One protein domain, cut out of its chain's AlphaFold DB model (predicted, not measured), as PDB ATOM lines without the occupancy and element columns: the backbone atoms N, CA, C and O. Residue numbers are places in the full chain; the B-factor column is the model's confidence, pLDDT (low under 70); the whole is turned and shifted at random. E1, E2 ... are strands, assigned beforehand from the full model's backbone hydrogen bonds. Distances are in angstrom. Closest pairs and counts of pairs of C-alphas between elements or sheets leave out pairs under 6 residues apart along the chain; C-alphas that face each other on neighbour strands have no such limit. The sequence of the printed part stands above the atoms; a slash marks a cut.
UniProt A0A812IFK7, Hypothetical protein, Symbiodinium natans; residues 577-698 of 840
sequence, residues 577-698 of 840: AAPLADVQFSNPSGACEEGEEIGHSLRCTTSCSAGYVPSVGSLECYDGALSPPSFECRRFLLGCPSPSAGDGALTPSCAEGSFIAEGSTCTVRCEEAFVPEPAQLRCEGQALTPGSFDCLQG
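This is residues 577 to 698 of the 840 residues of the protein "Hypothetical protein" of Symbiodinium natans (UniProt A0A812IFK7). Two loop-rich lobes with little regular structure stand side by side, joined by residues 636 to 639: one holds the curled sheet E6-E7-E9-E10 and the pair E8-E11, the other the sheet E1-E3-E4 and the pair E2-E5. The printed part, 122 residues, has no named helix and eleven strands, E1 to E11 in chain order, antiparallel in their sheets; it is all strand, with 45 residues in named elements. It is compact, with a radius of gyration of the C-alphas of 15.8 A and spans of 44 by 31 by 21 A.

Find C-alpha 649 at (-14.606, -48.197, 87.498), where E6 begins, running to 654; E7, 665 to 670, measures 15.9 A; E9 is 680 to 684, E10 687 to 689. E8 is 674 to 677; E11, 694 to 697, ends at (-21.514, -54.570, 82.200). Look earlier for E1, 603 to 605, E2, 612 to 614, E3, 618 to 622, E4, 625 to 627, and E5, 633 to 635.

Look between E6 and E7, a hairpin, for N 669 and O 653, 2.8 A apart; between E7 and E9, N 666 and O 681, 2.7 A; in hairpin E9 and E10, N 689 and O 682, 2.7 A. For E8 and E11, find N 675 and O 696, 2.8 A; for E1 and E3, N 604 and O 619, 2.8 A; in hairpin E3 and E4, N 627 and O 620, 2.8 A; for E2 and E5, N 634 and O 613, 3.0 A. E5 and E6 are apart.

The printed part has no cut; its farthest C-alphas, Asp 582 and Gly 698, are 46.5 A apart. The link E5 to E6 is long, 13 residues; in it, residues 636 to 637 have pLDDT under 70.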
ATOM      1  N   ALA A 577      16.710 -43.380  94.492       87.38
ATOM      2  CA  ALA A 577      15.857 -42.231  94.188       87.38
ATOM      3  C   ALA A 577      16.339 -40.951  94.901       87.38
ATOM      4  O   ALA A 577      15.812 -39.871  94.662       87.38
ATOM      5  N   ALA A 578      17.379 -41.040  95.738       81.00
ATOM      6  CA  ALA A 578      17.994 -39.907  96.432       81.00
ATOM      7  C   ALA A 578      18.404 -38.719  95.525       81.00
ATOM      8  O   ALA A 578      18.194 -37.581  95.942       81.00
ATOM      9  N   PRO A 579      18.918 -38.904  94.286       71.88
ATOM     10  CA  PRO A 579      19.187 -37.795  93.365       71.88
ATOM     11  C   PRO A 579      17.926 -37.006  92.977       71.88
ATOM     12  O   PRO A 579      18.032 -35.889  92.480       71.88
ATOM     13  N   LEU A 580      16.738 -37.578  93.199       78.69
ATOM     14  CA  LEU A 580      15.441 -36.961  92.933       78.69
ATOM     15  C   LEU A 580      14.861 -36.248  94.165       78.69
ATOM     16  O   LEU A 580      13.810 -35.620  94.057       78.69
ATOM     17  N   ALA A 581      15.527 -36.298  95.325       73.94
ATOM     18  CA  ALA A 581      15.073 -35.604  96.532       73.94
ATOM     19  C   ALA A 581      15.021 -34.073  96.351       73.94
ATOM     20  O   ALA A 581      14.221 -33.401  96.997       73.94
ATOM     21  N   ASP A 582      15.813 -33.533  95.419       84.31
ATOM     22  CA  ASP A 582      15.829 -32.107  95.074       84.31
ATOM     23  C   ASP A 582      14.745 -31.705  94.052       84.31
ATOM     24  O   ASP A 582      14.644 -30.530  93.679       84.31
ATOM     25  N   VAL A 583      13.909 -32.642  93.586       89.94
ATOM     26  CA  VAL A 583      12.776 -32.314  92.710       89.94
ATOM     27  C   VAL A 583      11.748 -31.530  93.524       89.94
ATOM     28  O   VAL A 583      11.061 -32.071  94.392       89.94
ATOM     29  N   GLN A 584      11.639 -30.229  93.241       92.38
ATOM     30  CA  GLN A 584      10.650 -29.362  93.881       92.38
ATOM     31  C   GLN A 584       9.250 -29.944  93.702       92.38
ATOM     32  O   GLN A 584       8.885 -30.311  92.592       92.38
ATOM     33  N   PHE A 585       8.457 -29.964  94.776       92.31
ATOM     34  CA  PHE A 585       7.078 -30.468  94.782       92.31
ATOM     35  C   PHE A 585       6.933 -31.975  94.521       92.31
ATOM     36  O   PHE A 585       5.836 -32.408  94.160       92.31
ATOM     37  N   SER A 586       7.983 -32.774  94.730       90.88
ATOM     38  CA  SER A 586       7.867 -34.234  94.840       90.88
ATOM     39  C   SER A 586       6.945 -34.640  96.001       90.88
ATOM     40  O   SER A 586       6.651 -33.846  96.903       90.88
ATOM     41  N   ASN A 587       6.407 -35.859  95.945       91.94
ATOM     42  CA  ASN A 587       5.552 -36.375  97.010       91.94
ATOM     43  C   ASN A 587       6.369 -36.511  98.317       91.94
ATOM     44  O   ASN A 587       7.479 -37.042  98.276       91.94
ATOM     45  N   PRO A 588       5.863 -36.061  99.487       89.69
ATOM     46  CA  PRO A 588       6.571 -36.206 100.765       89.69
ATOM     47  C   PRO A 588       6.898 -37.659 101.145       89.69
ATOM     48  O   PRO A 588       7.769 -37.873 101.985       89.69
ATOM     49  N   SER A 589       6.226 -38.649 100.548       90.06
ATOM     50  CA  SER A 589       6.537 -40.074 100.723       90.06
ATOM     51  C   SER A 589       7.697 -40.582  99.852       90.06
ATOM     52  O   SER A 589       8.135 -41.710 100.059       90.06
ATOM     53  N   GLY A 590       8.201 -39.782  98.905       91.81
ATOM     54  CA  GLY A 590       9.293 -40.145  97.997       91.81
ATOM     55  C   GLY A 590       9.032 -39.730  96.546       91.81
ATOM     56  O   GLY A 590       7.895 -39.507  96.136       91.81
ATOM     57  N   ALA A 591      10.098 -39.629  95.747       94.75
ATOM     58  CA  ALA A 591      10.007 -39.271  94.327       94.75
ATOM     59  C   ALA A 591       9.538 -40.428  93.423       94.75
ATOM     60  O   ALA A 591       9.087 -40.169  92.309       94.75
ATOM     61  N   CYS A 592       9.635 -41.673  93.901       95.31
ATOM     62  CA  CYS A 592       9.169 -42.887  93.234       95.31
ATOM     63  C   CYS A 592       8.168 -43.621  94.138       95.31
ATOM     64  O   CYS A 592       8.382 -43.688  95.351       95.31
ATOM     65  N   GLU A 593       7.104 -44.191  93.572       93.75
ATOM     66  CA  GLU A 593       6.104 -44.961  94.334       93.75
ATOM     67  C   GLU A 593       6.658 -46.292  94.867       93.75
ATOM     68  O   GLU A 593       6.202 -46.799  95.891       93.75
ATOM     69  N   GLU A 594       7.685 -46.832  94.214       93.50
ATOM     70  CA  GLU A 594       8.362 -48.082  94.567       93.50
ATOM     71  C   GLU A 594       9.330 -47.931  95.758       93.50
ATOM     72  O   GLU A 594       9.853 -48.928  96.258       93.50
ATOM     73  N   GLY A 595       9.551 -46.701  96.238       93.19
ATOM     74  CA  GLY A 595      10.446 -46.378  97.351       93.19
ATOM     75  C   GLY A 595      11.785 -45.767  96.922       93.19
ATOM     76  O   GLY A 595      11.975 -45.346  95.783       93.19
ATOM     77  N   GLU A 596      12.728 -45.670  97.867       92.25
ATOM     78  CA  GLU A 596      14.025 -45.010  97.638       92.25
ATOM     79  C   GLU A 596      15.059 -45.881  96.913       92.25
ATOM     80  O   GLU A 596      16.003 -45.344  96.331       92.25
ATOM     81  N   GLU A 597      14.909 -47.205  96.944       93.31
ATOM     82  CA  GLU A 597      15.815 -48.147  96.286       93.31
ATOM     83  C   GLU A 597      15.068 -48.908  95.193       93.31
ATOM     84  O   GLU A 597      14.118 -49.642  95.459       93.31
ATOM     85  N   ILE A 598      15.521 -48.738  93.954       93.94
ATOM     86  CA  ILE A 598      14.894 -49.322  92.771       93.94
ATOM     87  C   ILE A 598      15.839 -50.351  92.184       93.94
ATOM     88  O   ILE A 598      16.982 -50.049  91.843       93.94
ATOM     89  N   GLY A 599      15.364 -51.589  92.081       91.81
ATOM     90  CA  GLY A 599      16.129 -52.680  91.490       91.81
ATOM     91  C   GLY A 599      16.516 -52.410  90.033       91.81
ATOM     92  O   GLY A 599      15.858 -51.659  89.314       91.81
ATOM     93  N   HIS A 600      17.595 -53.039  89.583       91.69
ATOM     94  CA  HIS A 600      18.031 -52.988  88.200       91.69
ATOM     95  C   HIS A 600      16.921 -53.472  87.264       91.69
ATOM     96  O   HIS A 600      16.247 -54.462  87.542       91.69
ATOM     97  N   SER A 601      16.739 -52.755  86.157       90.38
ATOM     98  CA  SER A 601      15.666 -52.944  85.178       90.38
ATOM     99  C   SER A 601      14.245 -52.767  85.727       90.38
ATOM    100  O   SER A 601      13.288 -53.036  85.002       90.38
ATOM    101  N   LEU A 602      14.079 -52.312  86.974       92.88
ATOM    102  CA  LEU A 602      12.777 -51.902  87.488       92.88
ATOM    103  C   LEU A 602      12.478 -50.453  87.107       92.88
ATOM    104  O   LEU A 602      13.356 -49.663  86.741       92.88
ATOM    105  N   ARG A 603      11.193 -50.128  87.189       94.62
ATOM    106  CA  ARG A 603      10.634 -48.828  86.854       94.62
ATOM    107  C   ARG A 603      10.350 -48.046  88.138       94.62
ATOM    108  O   ARG A 603       9.813 -48.609  89.079       94.62
ATOM    109  N   CYS A 604      10.746 -46.778  88.154       94.88
ATOM    110  CA  CYS A 604      10.322 -45.748  89.100       94.88
ATOM    111  C   CYS A 604       9.068 -45.085  88.540       94.88
ATOM    112  O   CYS A 604       9.177 -44.350  87.555       94.88
ATOM    113  N   THR A 605       7.908 -45.285  89.142       94.38
ATOM    114  CA  THR A 605       6.717 -44.483  88.861       94.38
ATOM    115  C   THR A 605       6.864 -43.169  89.617       94.38
ATOM    116  O   THR A 605       6.920 -43.145  90.846       94.38
ATOM    117  N   THR A 606       7.008 -42.063  88.891       94.25
ATOM    118  CA  THR A 606       7.340 -40.769  89.499       94.25
ATOM    119  C   THR A 606       6.139 -40.186  90.241       94.25
ATOM    120  O   THR A 606       5.024 -40.152  89.723       94.25
ATOM    121  N   SER A 607       6.360 -39.686  91.458       92.31
ATOM    122  CA  SER A 607       5.291 -39.171  92.322       92.31
ATOM    123  C   SER A 607       5.523 -37.710  92.709       92.31
ATOM    124  O   SER A 607       6.586 -37.324  93.205       92.31
ATOM    125  N   CYS A 608       4.500 -36.880  92.501       92.69
ATOM    126  CA  CYS A 608       4.489 -35.466  92.869       92.69
ATOM    127  C   CYS A 608       3.487 -35.190  93.997       92.69
ATOM    128  O   CYS A 608       2.519 -35.921  94.196       92.69
ATOM    129  N   SER A 609       3.713 -34.110  94.741       92.38
ATOM    130  CA  SER A 609       2.759 -33.585  95.719       92.38
ATOM    131  C   SER A 609       1.436 -33.184  95.054       92.38
ATOM    132  O   SER A 609       1.378 -32.874  93.861       92.38
ATOM    133  N   ALA A 610       0.353 -33.176  95.833       81.88
ATOM    134  CA  ALA A 610      -0.984 -32.872  95.331       81.88
ATOM    135  C   ALA A 610      -1.026 -31.540  94.549       81.88
ATOM    136  O   ALA A 610      -0.603 -30.495  95.046       81.88
ATOM    137  N   GLY A 611      -1.560 -31.580  93.322       77.44
ATOM    138  CA  GLY A 611      -1.646 -30.422  92.419       77.44
ATOM    139  C   GLY A 611      -0.440 -30.221  91.488       77.44
ATOM    140  O   GLY A 611      -0.380 -29.217  90.769       77.44
ATOM    141  N   TYR A 612       0.506 -31.161  91.480       86.12
ATOM    142  CA  TYR A 612       1.649 -31.197  90.571       86.12
ATOM    143  C   TYR A 612       1.709 -32.545  89.858       86.12
ATOM    144  O   TYR A 612       1.281 -33.557  90.406       86.12
ATOM    145  N   VAL A 613       2.255 -32.562  88.642       83.38
ATOM    146  CA  VAL A 613       2.432 -33.798  87.864       83.38
ATOM    147  C   VAL A 613       3.852 -33.875  87.338       83.38
ATOM    148  O   VAL A 613       4.430 -32.838  86.975       83.38
ATOM    149  N   PRO A 614       4.428 -35.084  87.315       91.06
ATOM    150  CA  PRO A 614       5.775 -35.279  86.828       91.06
ATOM    151  C   PRO A 614       5.851 -35.034  85.318       91.06
ATOM    152  O   PRO A 614       4.993 -35.463  84.551       91.06
ATOM    153  N   SER A 615       6.919 -34.382  84.864       85.94
ATOM    154  CA  SER A 615       7.207 -34.211  83.435       85.94
ATOM    155  C   SER A 615       7.465 -35.538  82.712       85.94
ATOM    156  O   SER A 615       7.358 -35.603  81.492       85.94
ATOM    157  N   VAL A 616       7.839 -36.579  83.460       90.50
ATOM    158  CA  VAL A 616       8.076 -37.941  82.978       90.50
ATOM    159  C   VAL A 616       7.418 -38.888  83.970       90.50
ATOM    160  O   VAL A 616       7.864 -38.938  85.108       90.50
ATOM    161  N   GLY A 617       6.381 -39.626  83.562       86.38
ATOM    162  CA  GLY A 617       5.601 -40.488  84.468       86.38
ATOM    163  C   GLY A 617       6.327 -41.745  84.963       86.38
ATOM    164  O   GLY A 617       5.877 -42.386  85.905       86.38
ATOM    165  N   SER A 618       7.446 -42.118  84.337       94.25
ATOM    166  CA  SER A 618       8.205 -43.310  84.709       94.25
ATOM    167  C   SER A 618       9.682 -43.182  84.329       94.25
ATOM    168  O   SER A 618       9.979 -42.782  83.202       94.25
ATOM    169  N   LEU A 619      10.592 -43.594  85.211       94.12
ATOM    170  CA  LEU A 619      12.033 -43.698  84.940       94.12
ATOM    171  C   LEU A 619      12.467 -45.164  85.001       94.12
ATOM    172  O   LEU A 619      12.022 -45.899  85.875       94.12
ATOM    173  N   GLU A 620      13.357 -45.599  84.119       95.25
ATOM    174  CA  GLU A 620      13.885 -46.969  84.134       95.25
ATOM    175  C   GLU A 620      15.265 -47.004  84.793       95.25
ATOM    176  O   GLU A 620      16.139 -46.205  84.456       95.25
ATOM    177  N   CYS A 621      15.475 -47.918  85.741       96.06
ATOM    178  CA  CYS A 621      16.764 -48.086  86.402       96.06
ATOM    179  C   CYS A 621      17.696 -48.986  85.585       96.06
ATOM    180  O   CYS A 621      17.460 -50.187  85.453       96.06
ATOM    181  N   TYR A 622      18.813 -48.449  85.102       94.12
ATOM    182  CA  TYR A 622      19.848 -49.215  84.415       94.12
ATOM    183  C   TYR A 622      21.219 -48.990  85.064       94.12
ATOM    184  O   TYR A 622      21.745 -47.884  85.079       94.12
ATOM    185  N   ASP A 623      21.784 -50.062  85.624       92.19
ATOM    186  CA  ASP A 623      23.068 -50.112  86.336       92.19
ATOM    187  C   ASP A 623      23.331 -48.928  87.291       92.19
ATOM    188  O   ASP A 623      24.379 -48.279  87.263       92.19
ATOM    189  N   GLY A 624      22.356 -48.636  88.157       93.25
ATOM    190  CA  GLY A 624      22.444 -47.564  89.151       93.25
ATOM    191  C   GLY A 624      22.158 -46.156  88.618       93.25
ATOM    192  O   GLY A 624      22.242 -45.201  89.391       93.25
ATOM    193  N   ALA A 625      21.803 -46.004  87.340       94.06
ATOM    194  CA  ALA A 625      21.353 -44.748  86.749       94.06
ATOM    195  C   ALA A 625      19.883 -44.835  86.311       94.06
ATOM    196  O   ALA A 625      19.477 -45.795  85.662       94.06
ATOM    197  N   LEU A 626      19.087 -43.815  86.633       94.81
ATOM    198  CA  LEU A 626      17.722 -43.686  86.118       94.81
ATOM    199  C   LEU A 626      17.755 -43.090  84.702       94.81
ATOM    200  O   LEU A 626      18.546 -42.189  84.419       94.81
ATOM    201  N   SER A 627      16.906 -43.598  83.810       94.12
ATOM    202  CA  SER A 627      16.714 -43.082  82.456       94.12
ATOM    203  C   SER A 627      15.236 -42.746  82.224       94.12
ATOM    204  O   SER A 627      14.401 -43.654  82.243       94.12
ATOM    205  N   PRO A 628      14.885 -41.467  81.992       94.38
ATOM    206  CA  PRO A 628      15.756 -40.292  82.105       94.38
ATOM    207  C   PRO A 628      16.285 -40.075  83.545       94.38
ATOM    208  O   PRO A 628      15.724 -40.617  84.495       94.38
ATOM    209  N   PRO A 629      17.368 -39.294  83.738       92.50
ATOM    210  CA  PRO A 629      18.023 -39.147  85.047       92.50
ATOM    211  C   PRO A 629      17.242 -38.299  86.057       92.50
ATOM    212  O   PRO A 629      17.549 -38.336  87.247       92.50
ATOM    213  N   SER A 630      16.264 -37.513  85.605       93.12
ATOM    214  CA  SER A 630      15.422 -36.681  86.461       93.12
ATOM    215  C   SER A 630      14.064 -36.396  85.820       93.12
ATOM    216  O   SER A 630      13.851 -36.621  84.626       93.12
ATOM    217  N   PHE A 631      13.146 -35.871  86.629       93.19
ATOM    218  CA  PHE A 631      11.873 -35.305  86.197       93.19
ATOM    219  C   PHE A 631      11.601 -34.013  86.975       93.19
ATOM    220  O   PHE A 631      12.225 -33.747  88.001       93.19
ATOM    221  N   GLU A 632      10.666 -33.203  86.492       93.88
ATOM    222  CA  GLU A 632      10.201 -31.998  87.179       93.88
ATOM    223  C   GLU A 632       8.728 -32.162  87.551       93.88
ATOM    224  O   GLU A 632       7.913 -32.502  86.693       93.88
ATOM    225  N   CYS A 633       8.356 -31.866  88.796       91.44
ATOM    226  CA  CYS A 633       6.952 -31.706  89.160       91.44
ATOM    227  C   CYS A 633       6.491 -30.310  88.747       91.44
ATOM    228  O   CYS A 633       6.841 -29.301  89.365       91.44
ATOM    229  N   ARG A 634       5.701 -30.233  87.678       88.62
ATOM    230  CA  ARG A 634       5.182 -28.954  87.182       88.62
ATOM    231  C   ARG A 634       3.797 -28.703  87.750       88.62
ATOM    232  O   ARG A 634       2.972 -29.611  87.842       88.62
ATOM    233  N   ARG A 635       3.554 -27.449  88.149       78.19
ATOM    234  CA  ARG A 635       2.256 -27.027  88.681       78.19
ATOM    235  C   ARG A 635       1.214 -27.158  87.582       78.19
ATOM    236  O   ARG A 635       1.385 -26.625  86.484       78.19
ATOM    237  N   PHE A 636       0.155 -27.884  87.894       63.03
ATOM    238  CA  PHE A 636      -0.827 -28.355  86.935       63.03
ATOM    239  C   PHE A 636      -1.829 -27.249  86.581       63.03
ATOM    240  O   PHE A 636      -2.943 -27.211  87.085       63.03
ATOM    241  N   LEU A 637      -1.415 -26.297  85.740       62.03
ATOM    242  CA  LEU A 637      -2.332 -25.301  85.174       62.03
ATOM    243  C   LEU A 637      -2.956 -25.750  83.845       62.03
ATOM    244  O   LEU A 637      -3.681 -24.961  83.260       62.03
ATOM    245  N   LEU A 638      -2.686 -26.961  83.334       74.19
ATOM    246  CA  LEU A 638      -3.127 -27.346  81.981       74.19
ATOM    247  C   LEU A 638      -3.620 -28.797  81.793       74.19
ATOM    248  O   LEU A 638      -4.108 -29.112  80.720       74.19
ATOM    249  N   GLY A 639      -3.558 -29.689  82.786       82.19
ATOM    250  CA  GLY A 639      -4.082 -31.056  82.620       82.19
ATOM    251  C   GLY A 639      -5.479 -31.269  83.207       82.19
ATOM    252  O   GLY A 639      -6.035 -30.388  83.860       82.19
ATOM    253  N   CYS A 640      -6.029 -32.458  82.980       91.38
ATOM    254  CA  CYS A 640      -7.365 -32.850  83.408       91.38
ATOM    255  C   CYS A 640      -7.271 -33.862  84.556       91.38
ATOM    256  O   CYS A 640      -6.488 -34.810  84.457       91.38
ATOM    257  N   PRO A 641      -8.043 -33.711  85.644       92.50
ATOM    258  CA  PRO A 641      -8.178 -34.777  86.627       92.50
ATOM    259  C   PRO A 641      -8.849 -35.994  85.978       92.50
ATOM    260  O   PRO A 641      -9.768 -35.844  85.170       92.50
ATOM    261  N   SER A 642      -8.391 -37.193  86.333       92.62
ATOM    262  CA  SER A 642      -9.085 -38.437  85.996       92.62
ATOM    263  C   SER A 642     -10.526 -38.359  86.516       92.62
ATOM    264  O   SER A 642     -10.741 -37.805  87.603       92.62
ATOM    265  N   PRO A 643     -11.524 -38.864  85.770       93.56
ATOM    266  CA  PRO A 643     -12.903 -38.823  86.226       93.56
ATOM    267  C   PRO A 643     -13.028 -39.588  87.541       93.56
ATOM    268  O   PRO A 643     -12.333 -40.583  87.766       93.56
ATOM    269  N   SER A 644     -13.936 -39.141  88.406       91.38
ATOM    270  CA  SER A 644     -14.286 -39.919  89.593       91.38
ATOM    271  C   SER A 644     -14.786 -41.300  89.161       91.38
ATOM    272  O   SER A 644     -15.519 -41.417  88.181       91.38
ATOM    273  N   ALA A 645     -14.333 -42.342  89.857       86.81
ATOM    274  CA  ALA A 645     -14.738 -43.709  89.572       86.81
ATOM    275  C   ALA A 645     -16.251 -43.846  89.814       86.81
ATOM    276  O   ALA A 645     -16.714 -43.690  90.944       86.81
ATOM    277  N   GLY A 646     -17.014 -44.075  88.742       88.88
ATOM    278  CA  GLY A 646     -18.403 -44.528  88.827       88.88
ATOM    279  C   GLY A 646     -18.484 -46.013  89.199       88.88
ATOM    280  O   GLY A 646     -17.456 -46.676  89.353       88.88
ATOM    281  N   ASP A 647     -19.701 -46.547  89.324       91.25
ATOM    282  CA  ASP A 647     -19.911 -47.974  89.603       91.25
ATOM    283  C   ASP A 647     -19.199 -48.843  88.548       91.25
ATOM    284  O   ASP A 647     -19.402 -48.678  87.343       91.25
ATOM    285  N   GLY A 648     -18.331 -49.751  89.004       89.62
ATOM    286  CA  GLY A 648     -17.545 -50.637  88.141       89.62
ATOM    287  C   GLY A 648     -16.280 -50.018  87.534       89.62
ATOM    288  O   GLY A 648     -15.647 -50.669  86.704       89.62
ATOM    289  N   ALA A 649     -15.879 -48.797  87.907       95.06
ATOM    290  CA  ALA A 649     -14.606 -48.197  87.498       95.06
ATOM    291  C   ALA A 649     -13.476 -48.474  88.507       95.06
ATOM    292  O   ALA A 649     -13.669 -48.385  89.719       95.06
ATOM    293  N   LEU A 650     -12.261 -48.748  88.019       93.94
ATOM    294  CA  LEU A 650     -11.080 -48.883  88.881       93.94
ATOM    295  C   LEU A 650     -10.588 -47.503  89.349       93.94
ATOM    296  O   LEU A 650     -10.813 -46.505  88.681       93.94
ATOM    297  N   THR A 651      -9.895 -47.427  90.491       92.75
ATOM    298  CA  THR A 651      -9.240 -46.188  90.953       92.75
ATOM    299  C   THR A 651      -7.718 -46.341  90.860       92.75
ATOM    300  O   THR A 651      -7.171 -47.218  91.529       92.75
ATOM    301  N   PRO A 652      -7.011 -45.503  90.077       93.44
ATOM    302  CA  PRO A 652      -7.528 -44.426  89.223       93.44
ATOM    303  C   PRO A 652      -8.307 -44.935  87.996       93.44
ATOM    304  O   PRO A 652      -7.985 -45.984  87.438       93.44
ATOM    305  N   SER A 653      -9.294 -44.141  87.560       96.25
ATOM    306  CA  SER A 653     -10.195 -44.461  86.441       96.25
ATOM    307  C   SER A 653      -9.505 -44.476  85.080       96.25
ATOM    308  O   SER A 653     -10.017 -45.071  84.138       96.25
ATOM    309  N   CYS A 654      -8.350 -43.818  84.963       96.31
ATOM    310  CA  CYS A 654      -7.516 -43.808  83.764       96.31
ATOM    311  C   CYS A 654      -6.252 -44.641  83.997       96.31
ATOM    312  O   CYS A 654      -5.655 -44.592  85.076       96.31
ATOM    313  N   ALA A 655      -5.799 -45.371  82.979       94.00
ATOM    314  CA  ALA A 655      -4.544 -46.124  83.018       94.00
ATOM    315  C   ALA A 655      -3.314 -45.219  83.172       94.00
ATOM    316  O   ALA A 655      -2.306 -45.635  83.736       94.00
ATOM    317  N   GLU A 656      -3.422 -43.978  82.715       92.62
ATOM    318  CA  GLU A 656      -2.405 -42.931  82.784       92.62
ATOM    319  C   GLU A 656      -2.277 -42.327  84.192       92.62
ATOM    320  O   GLU A 656      -1.382 -41.521  84.433       92.62
ATOM    321  N   GLY A 657      -3.150 -42.721  85.125       90.44
ATOM    322  CA  GLY A 657      -3.148 -42.266  86.509       90.44
ATOM    323  C   GLY A 657      -4.307 -41.329  86.843       90.44
ATOM    324  O   GLY A 657      -5.273 -41.179  86.096       90.44
ATOM    325  N   SER A 658      -4.226 -40.689  88.007       89.31
ATOM    326  CA  SER A 658      -5.257 -39.772  88.513       89.31
ATOM    327  C   SER A 658      -5.285 -38.410  87.802       89.31
ATOM    328  O   SER A 658      -6.207 -37.629  88.034       89.31
ATOM    329  N   PHE A 659      -4.325 -38.126  86.918       86.69
ATOM    330  CA  PHE A 659      -4.217 -36.877  86.166       86.69
ATOM    331  C   PHE A 659      -3.697 -37.127  84.750       86.69
ATOM    332  O   PHE A 659      -2.716 -37.839  84.559       86.69
ATOM    333  N   ILE A 660      -4.328 -36.494  83.761       90.81
ATOM    334  CA  ILE A 660      -4.010 -36.630  82.335       90.81
ATOM    335  C   ILE A 660      -3.457 -35.300  81.824       90.81
ATOM    336  O   ILE A 660      -4.060 -34.248  82.037       90.81
ATOM    337  N   ALA A 661      -2.291 -35.322  81.176       85.25
ATOM    338  CA  ALA A 661      -1.675 -34.117  80.615       85.25
ATOM    339  C   ALA A 661      -2.513 -33.528  79.460       85.25
ATOM    340  O   ALA A 661      -3.210 -34.261  78.759       85.25
ATOM    341  N   GLU A 662      -2.425 -32.211  79.233       87.94
ATOM    342  CA  GLU A 662      -3.116 -31.555  78.112       87.94
ATOM    343  C   GLU A 662      -2.765 -32.214  76.774       87.94
ATOM    344  O   GLU A 662      -1.604 -32.527  76.501       87.94
ATOM    345  N   GLY A 663      -3.772 -32.456  75.939       86.94
ATOM    346  CA  GLY A 663      -3.644 -33.138  74.653       86.94
ATOM    347  C   GLY A 663      -3.467 -34.657  74.745       86.94
ATOM    348  O   GLY A 663      -3.520 -35.319  73.704       86.94
ATOM    349  N   SER A 664      -3.285 -35.217  75.946       92.50
ATOM    350  CA  SER A 664      -3.168 -36.665  76.163       92.50
ATOM    351  C   SER A 664      -4.539 -37.333  76.284       92.50
ATOM    352  O   SER A 664      -5.563 -36.679  76.499       92.50
ATOM    353  N   THR A 665      -4.554 -38.656  76.145       95.75
ATOM    354  CA  THR A 665      -5.763 -39.478  76.231       95.75
ATOM    355  C   THR A 665      -5.761 -40.253  77.547       95.75
ATOM    356  O   THR A 665      -4.753 -40.849  77.894       95.75
ATOM    357  N   CYS A 666      -6.879 -40.229  78.267       96.62
ATOM    358  CA  CYS A 666      -7.228 -41.147  79.344       96.62
ATOM    359  C   CYS A 666      -7.759 -42.450  78.739       96.62
ATOM    360  O   CYS A 666      -8.797 -42.433  78.074       96.62
ATOM    361  N   THR A 667      -7.097 -43.570  78.990       96.94
ATOM    362  CA  THR A 667      -7.588 -44.917  78.705       96.94
ATOM    363  C   THR A 667      -8.339 -45.419  79.927       96.94
ATOM    364  O   THR A 667      -7.743 -45.689  80.970       96.94
ATOM    365  N   VAL A 668      -9.656 -45.527  79.806       96.31
ATOM    366  CA  VAL A 668     -10.531 -45.836  80.935       96.31
ATOM    367  C   VAL A 668     -10.330 -47.279  81.410       96.31
ATOM    368  O   VAL A 668     -10.211 -48.201  80.601       96.31
ATOM    369  N   ARG A 669     -10.320 -47.485  82.730       95.69
ATOM    370  CA  ARG A 669     -10.192 -48.790  83.383       95.69
ATOM    371  C   ARG A 669     -11.460 -49.133  84.162       95.69
ATOM    372  O   ARG A 669     -11.811 -48.442  85.114       95.69
ATOM    373  N   CYS A 670     -12.091 -50.241  83.791       95.44
ATOM    374  CA  CYS A 670     -13.214 -50.825  84.518       95.44
ATOM    375  C   CYS A 670     -12.794 -52.090  85.279       95.44
ATOM    376  O   CYS A 670     -11.765 -52.695  84.967       95.44
ATOM    377  N   GLU A 671     -13.588 -52.475  86.273       94.44
ATOM    378  CA  GLU A 671     -13.512 -53.767  86.949       94.44
ATOM    379  C   GLU A 671     -13.751 -54.920  85.962       94.44
ATOM    380  O   GLU A 671     -14.323 -54.751  84.879       94.44
ATOM    381  N   GLU A 672     -13.313 -56.121  86.338       84.06
ATOM    382  CA  GLU A 672     -13.567 -57.322  85.546       84.06
ATOM    383  C   GLU A 672     -15.082 -57.490  85.306       84.06
ATOM    384  O   GLU A 672     -15.881 -57.328  86.222       84.06
ATOM    385  N   ALA A 673     -15.471 -57.813  84.064       81.62
ATOM    386  CA  ALA A 673     -16.852 -57.865  83.545       81.62
ATOM    387  C   ALA A 673     -17.493 -56.539  83.092       81.62
ATOM    388  O   ALA A 673     -18.573 -56.580  82.495       81.62
ATOM    389  N   PHE A 674     -16.833 -55.397  83.277       88.19
ATOM    390  CA  PHE A 674     -17.304 -54.108  82.771       88.19
ATOM    391  C   PHE A 674     -16.447 -53.619  81.595       88.19
ATOM    392  O   PHE A 674     -15.244 -53.868  81.517       88.19
ATOM    393  N   VAL A 675     -17.080 -52.933  80.646       86.69
ATOM    394  CA  VAL A 675     -16.454 -52.368  79.449       86.69
ATOM    395  C   VAL A 675     -16.682 -50.855  79.465       86.69
ATOM    396  O   VAL A 675     -17.829 -50.430  79.604       86.69
ATOM    397  N   PRO A 676     -15.626 -50.036  79.327       92.69
ATOM    398  CA  PRO A 676     -15.773 -48.589  79.369       92.69
ATOM    399  C   PRO A 676     -16.415 -48.046  78.093       92.69
ATOM    400  O   PRO A 676     -15.977 -48.373  76.984       92.69
ATOM    401  N   GLU A 677     -17.399 -47.163  78.247       91.69
ATOM    402  CA  GLU A 677     -18.012 -46.415  77.157       91.69
ATOM    403  C   GLU A 677     -18.090 -44.910  77.490       91.69
ATOM    404  O   GLU A 677     -18.801 -44.514  78.412       91.69
ATOM    405  N   PRO A 678     -17.356 -44.049  76.759       93.81
ATOM    406  CA  PRO A 678     -16.336 -44.397  75.772       93.81
ATOM    407  C   PRO A 678     -15.057 -44.937  76.431       93.81
ATOM    408  O   PRO A 678     -14.708 -44.579  77.551       93.81
ATOM    409  N   ALA A 679     -14.311 -45.770  75.700       92.38
ATOM    410  CA  ALA A 679     -13.077 -46.387  76.200       92.38
ATOM    411  C   ALA A 679     -11.904 -45.405  76.379       92.38
ATOM    412  O   ALA A 679     -10.908 -45.730  77.027       92.38
ATOM    413  N   GLN A 680     -11.998 -44.220  75.769       96.19
ATOM    414  CA  GLN A 680     -10.960 -43.200  75.782       96.19
ATOM    415  C   GLN A 680     -11.569 -41.809  75.954       96.19
ATOM    416  O   GLN A 680     -12.564 -41.487  75.304       96.19
ATOM    417  N   LEU A 681     -10.936 -40.977  76.780       96.31
ATOM    418  CA  LEU A 681     -11.293 -39.569  76.980       96.31
ATOM    419  C   LEU A 681     -10.090 -38.699  76.641       96.31
ATOM    420  O   LEU A 681      -8.978 -39.007  77.058       96.31
ATOM    421  N   ARG A 682     -10.271 -37.605  75.910       95.94
ATOM    422  CA  ARG A 682      -9.157 -36.723  75.543       95.94
ATOM    423  C   ARG A 682      -9.110 -35.507  76.452       95.94
ATOM    424  O   ARG A 682     -10.131 -34.865  76.650       95.94
ATOM    425  N   CYS A 683      -7.950 -35.180  77.000       95.12
ATOM    426  CA  CYS A 683      -7.793 -33.983  77.815       95.12
ATOM    427  C   CYS A 683      -7.556 -32.757  76.924       95.12
ATOM    428  O   CYS A 683      -6.499 -32.645  76.307       95.12
ATOM    429  N   GLU A 684      -8.508 -31.830  76.858       93.81
ATOM    430  CA  GLU A 684      -8.397 -30.584  76.090       93.81
ATOM    431  C   GLU A 684      -8.832 -29.406  76.977       93.81
ATOM    432  O   GLU A 684      -9.953 -29.380  77.485       93.81
ATOM    433  N   GLY A 685      -7.940 -28.436  77.214       87.19
ATOM    434  CA  GLY A 685      -8.265 -27.241  78.002       87.19
ATOM    435  C   GLY A 685      -8.711 -27.530  79.441       87.19
ATOM    436  O   GLY A 685      -9.681 -26.937  79.905       87.19
ATOM    437  N   GLN A 686      -8.021 -28.442  80.142       88.69
ATOM    438  CA  GLN A 686      -8.339 -28.918  81.506       88.69
ATOM    439  C   GLN A 686      -9.659 -29.697  81.656       88.69
ATOM    440  O   GLN A 686     -10.002 -30.108  82.767       88.69
ATOM    441  N   ALA A 687     -10.387 -29.947  80.567       92.62
ATOM    442  CA  ALA A 687     -11.576 -30.787  80.567       92.62
ATOM    443  C   ALA A 687     -11.324 -32.079  79.782       92.62
ATOM    444  O   ALA A 687     -10.739 -32.073  78.698       92.62
ATOM    445  N   LEU A 688     -11.788 -33.206  80.323       94.88
ATOM    446  CA  LEU A 688     -11.882 -34.424  79.533       94.88
ATOM    447  C   LEU A 688     -13.021 -34.264  78.523       94.88
ATOM    448  O   LEU A 688     -14.082 -33.726  78.838       94.88
ATOM    449  N   THR A 689     -12.778 -34.705  77.297       95.06
ATOM    450  CA  THR A 689     -13.745 -34.727  76.208       95.06
ATOM    451  C   THR A 689     -13.824 -36.157  75.670       95.06
ATOM    452  O   THR A 689     -12.869 -36.622  75.040       95.06
ATOM    453  N   PRO A 690     -14.936 -36.873  75.911       95.62
ATOM    454  CA  PRO A 690     -16.044 -36.489  76.794       95.62
ATOM    455  C   PRO A 690     -15.631 -36.399  78.277       95.62
ATOM    456  O   PRO A 690     -14.609 -36.941  78.685       95.62
ATOM    457  N   GLY A 691     -16.412 -35.668  79.079       93.69
ATOM    458  CA  GLY A 691     -16.079 -35.359  80.481       93.69
ATOM    459  C   GLY A 691     -16.300 -36.502  81.470       93.69
ATOM    460  O   GLY A 691     -15.845 -36.426  82.608       93.69
ATOM    461  N   SER A 692     -16.993 -37.551  81.040       94.75
ATOM    462  CA  SER A 692     -17.323 -38.733  81.830       94.75
ATOM    463  C   SER A 692     -17.320 -39.976  80.943       94.75
ATOM    464  O   SER A 692     -17.343 -39.880  79.713       94.75
ATOM    465  N   PHE A 693     -17.309 -41.135  81.586       94.81
ATOM    466  CA  PHE A 693     -17.488 -42.443  80.971       94.81
ATOM    467  C   PHE A 693     -18.398 -43.279  81.867       94.81
ATOM    468  O   PHE A 693     -18.477 -43.012  83.069       94.81
ATOM    469  N   ASP A 694     -19.005 -44.310  81.295       94.75
ATOM    470  CA  ASP A 694     -19.731 -45.331  82.038       94.75
ATOM    471  C   ASP A 694     -19.009 -46.675  81.887       94.75
ATOM    472  O   ASP A 694     -18.622 -47.075  80.788       94.75
ATOM    473  N   CYS A 695     -18.810 -47.391  82.991       94.31
ATOM    474  CA  CYS A 695     -18.421 -48.795  82.946       94.31
ATOM    475  C   CYS A 695     -19.694 -49.621  82.789       94.31
ATOM    476  O   CYS A 695     -20.463 -49.792  83.731       94.31
ATOM    477  N   LEU A 696     -19.947 -50.116  81.580       90.69
ATOM    478  CA  LEU A 696     -21.147 -50.889  81.283       90.69
ATOM    479  C   LEU A 696     -20.836 -52.374  81.391       90.69
ATOM    480  O   LEU A 696     -19.838 -52.847  80.853       90.69
ATOM    481  N   GLN A 697     -21.691 -53.128  82.079       88.00
ATOM    482  CA  GLN A 697     -21.514 -54.570  82.200       88.00
ATOM    483  C   GLN A 697     -21.525 -55.205  80.798       88.00
ATOM    484  O   GLN A 697     -22.496 -55.071  80.044       88.00
ATOM    485  N   GLY A 698     -20.426 -55.867  80.434       82.25
ATOM    486  CA  GLY A 698     -20.337 -56.625  79.190       82.25
ATOM    487  C   GLY A 698     -21.286 -57.822  79.224       82.25
ATOM    488  O   GLY A 698     -21.608 -58.339  80.296       82.25
TER     489      GLY A 698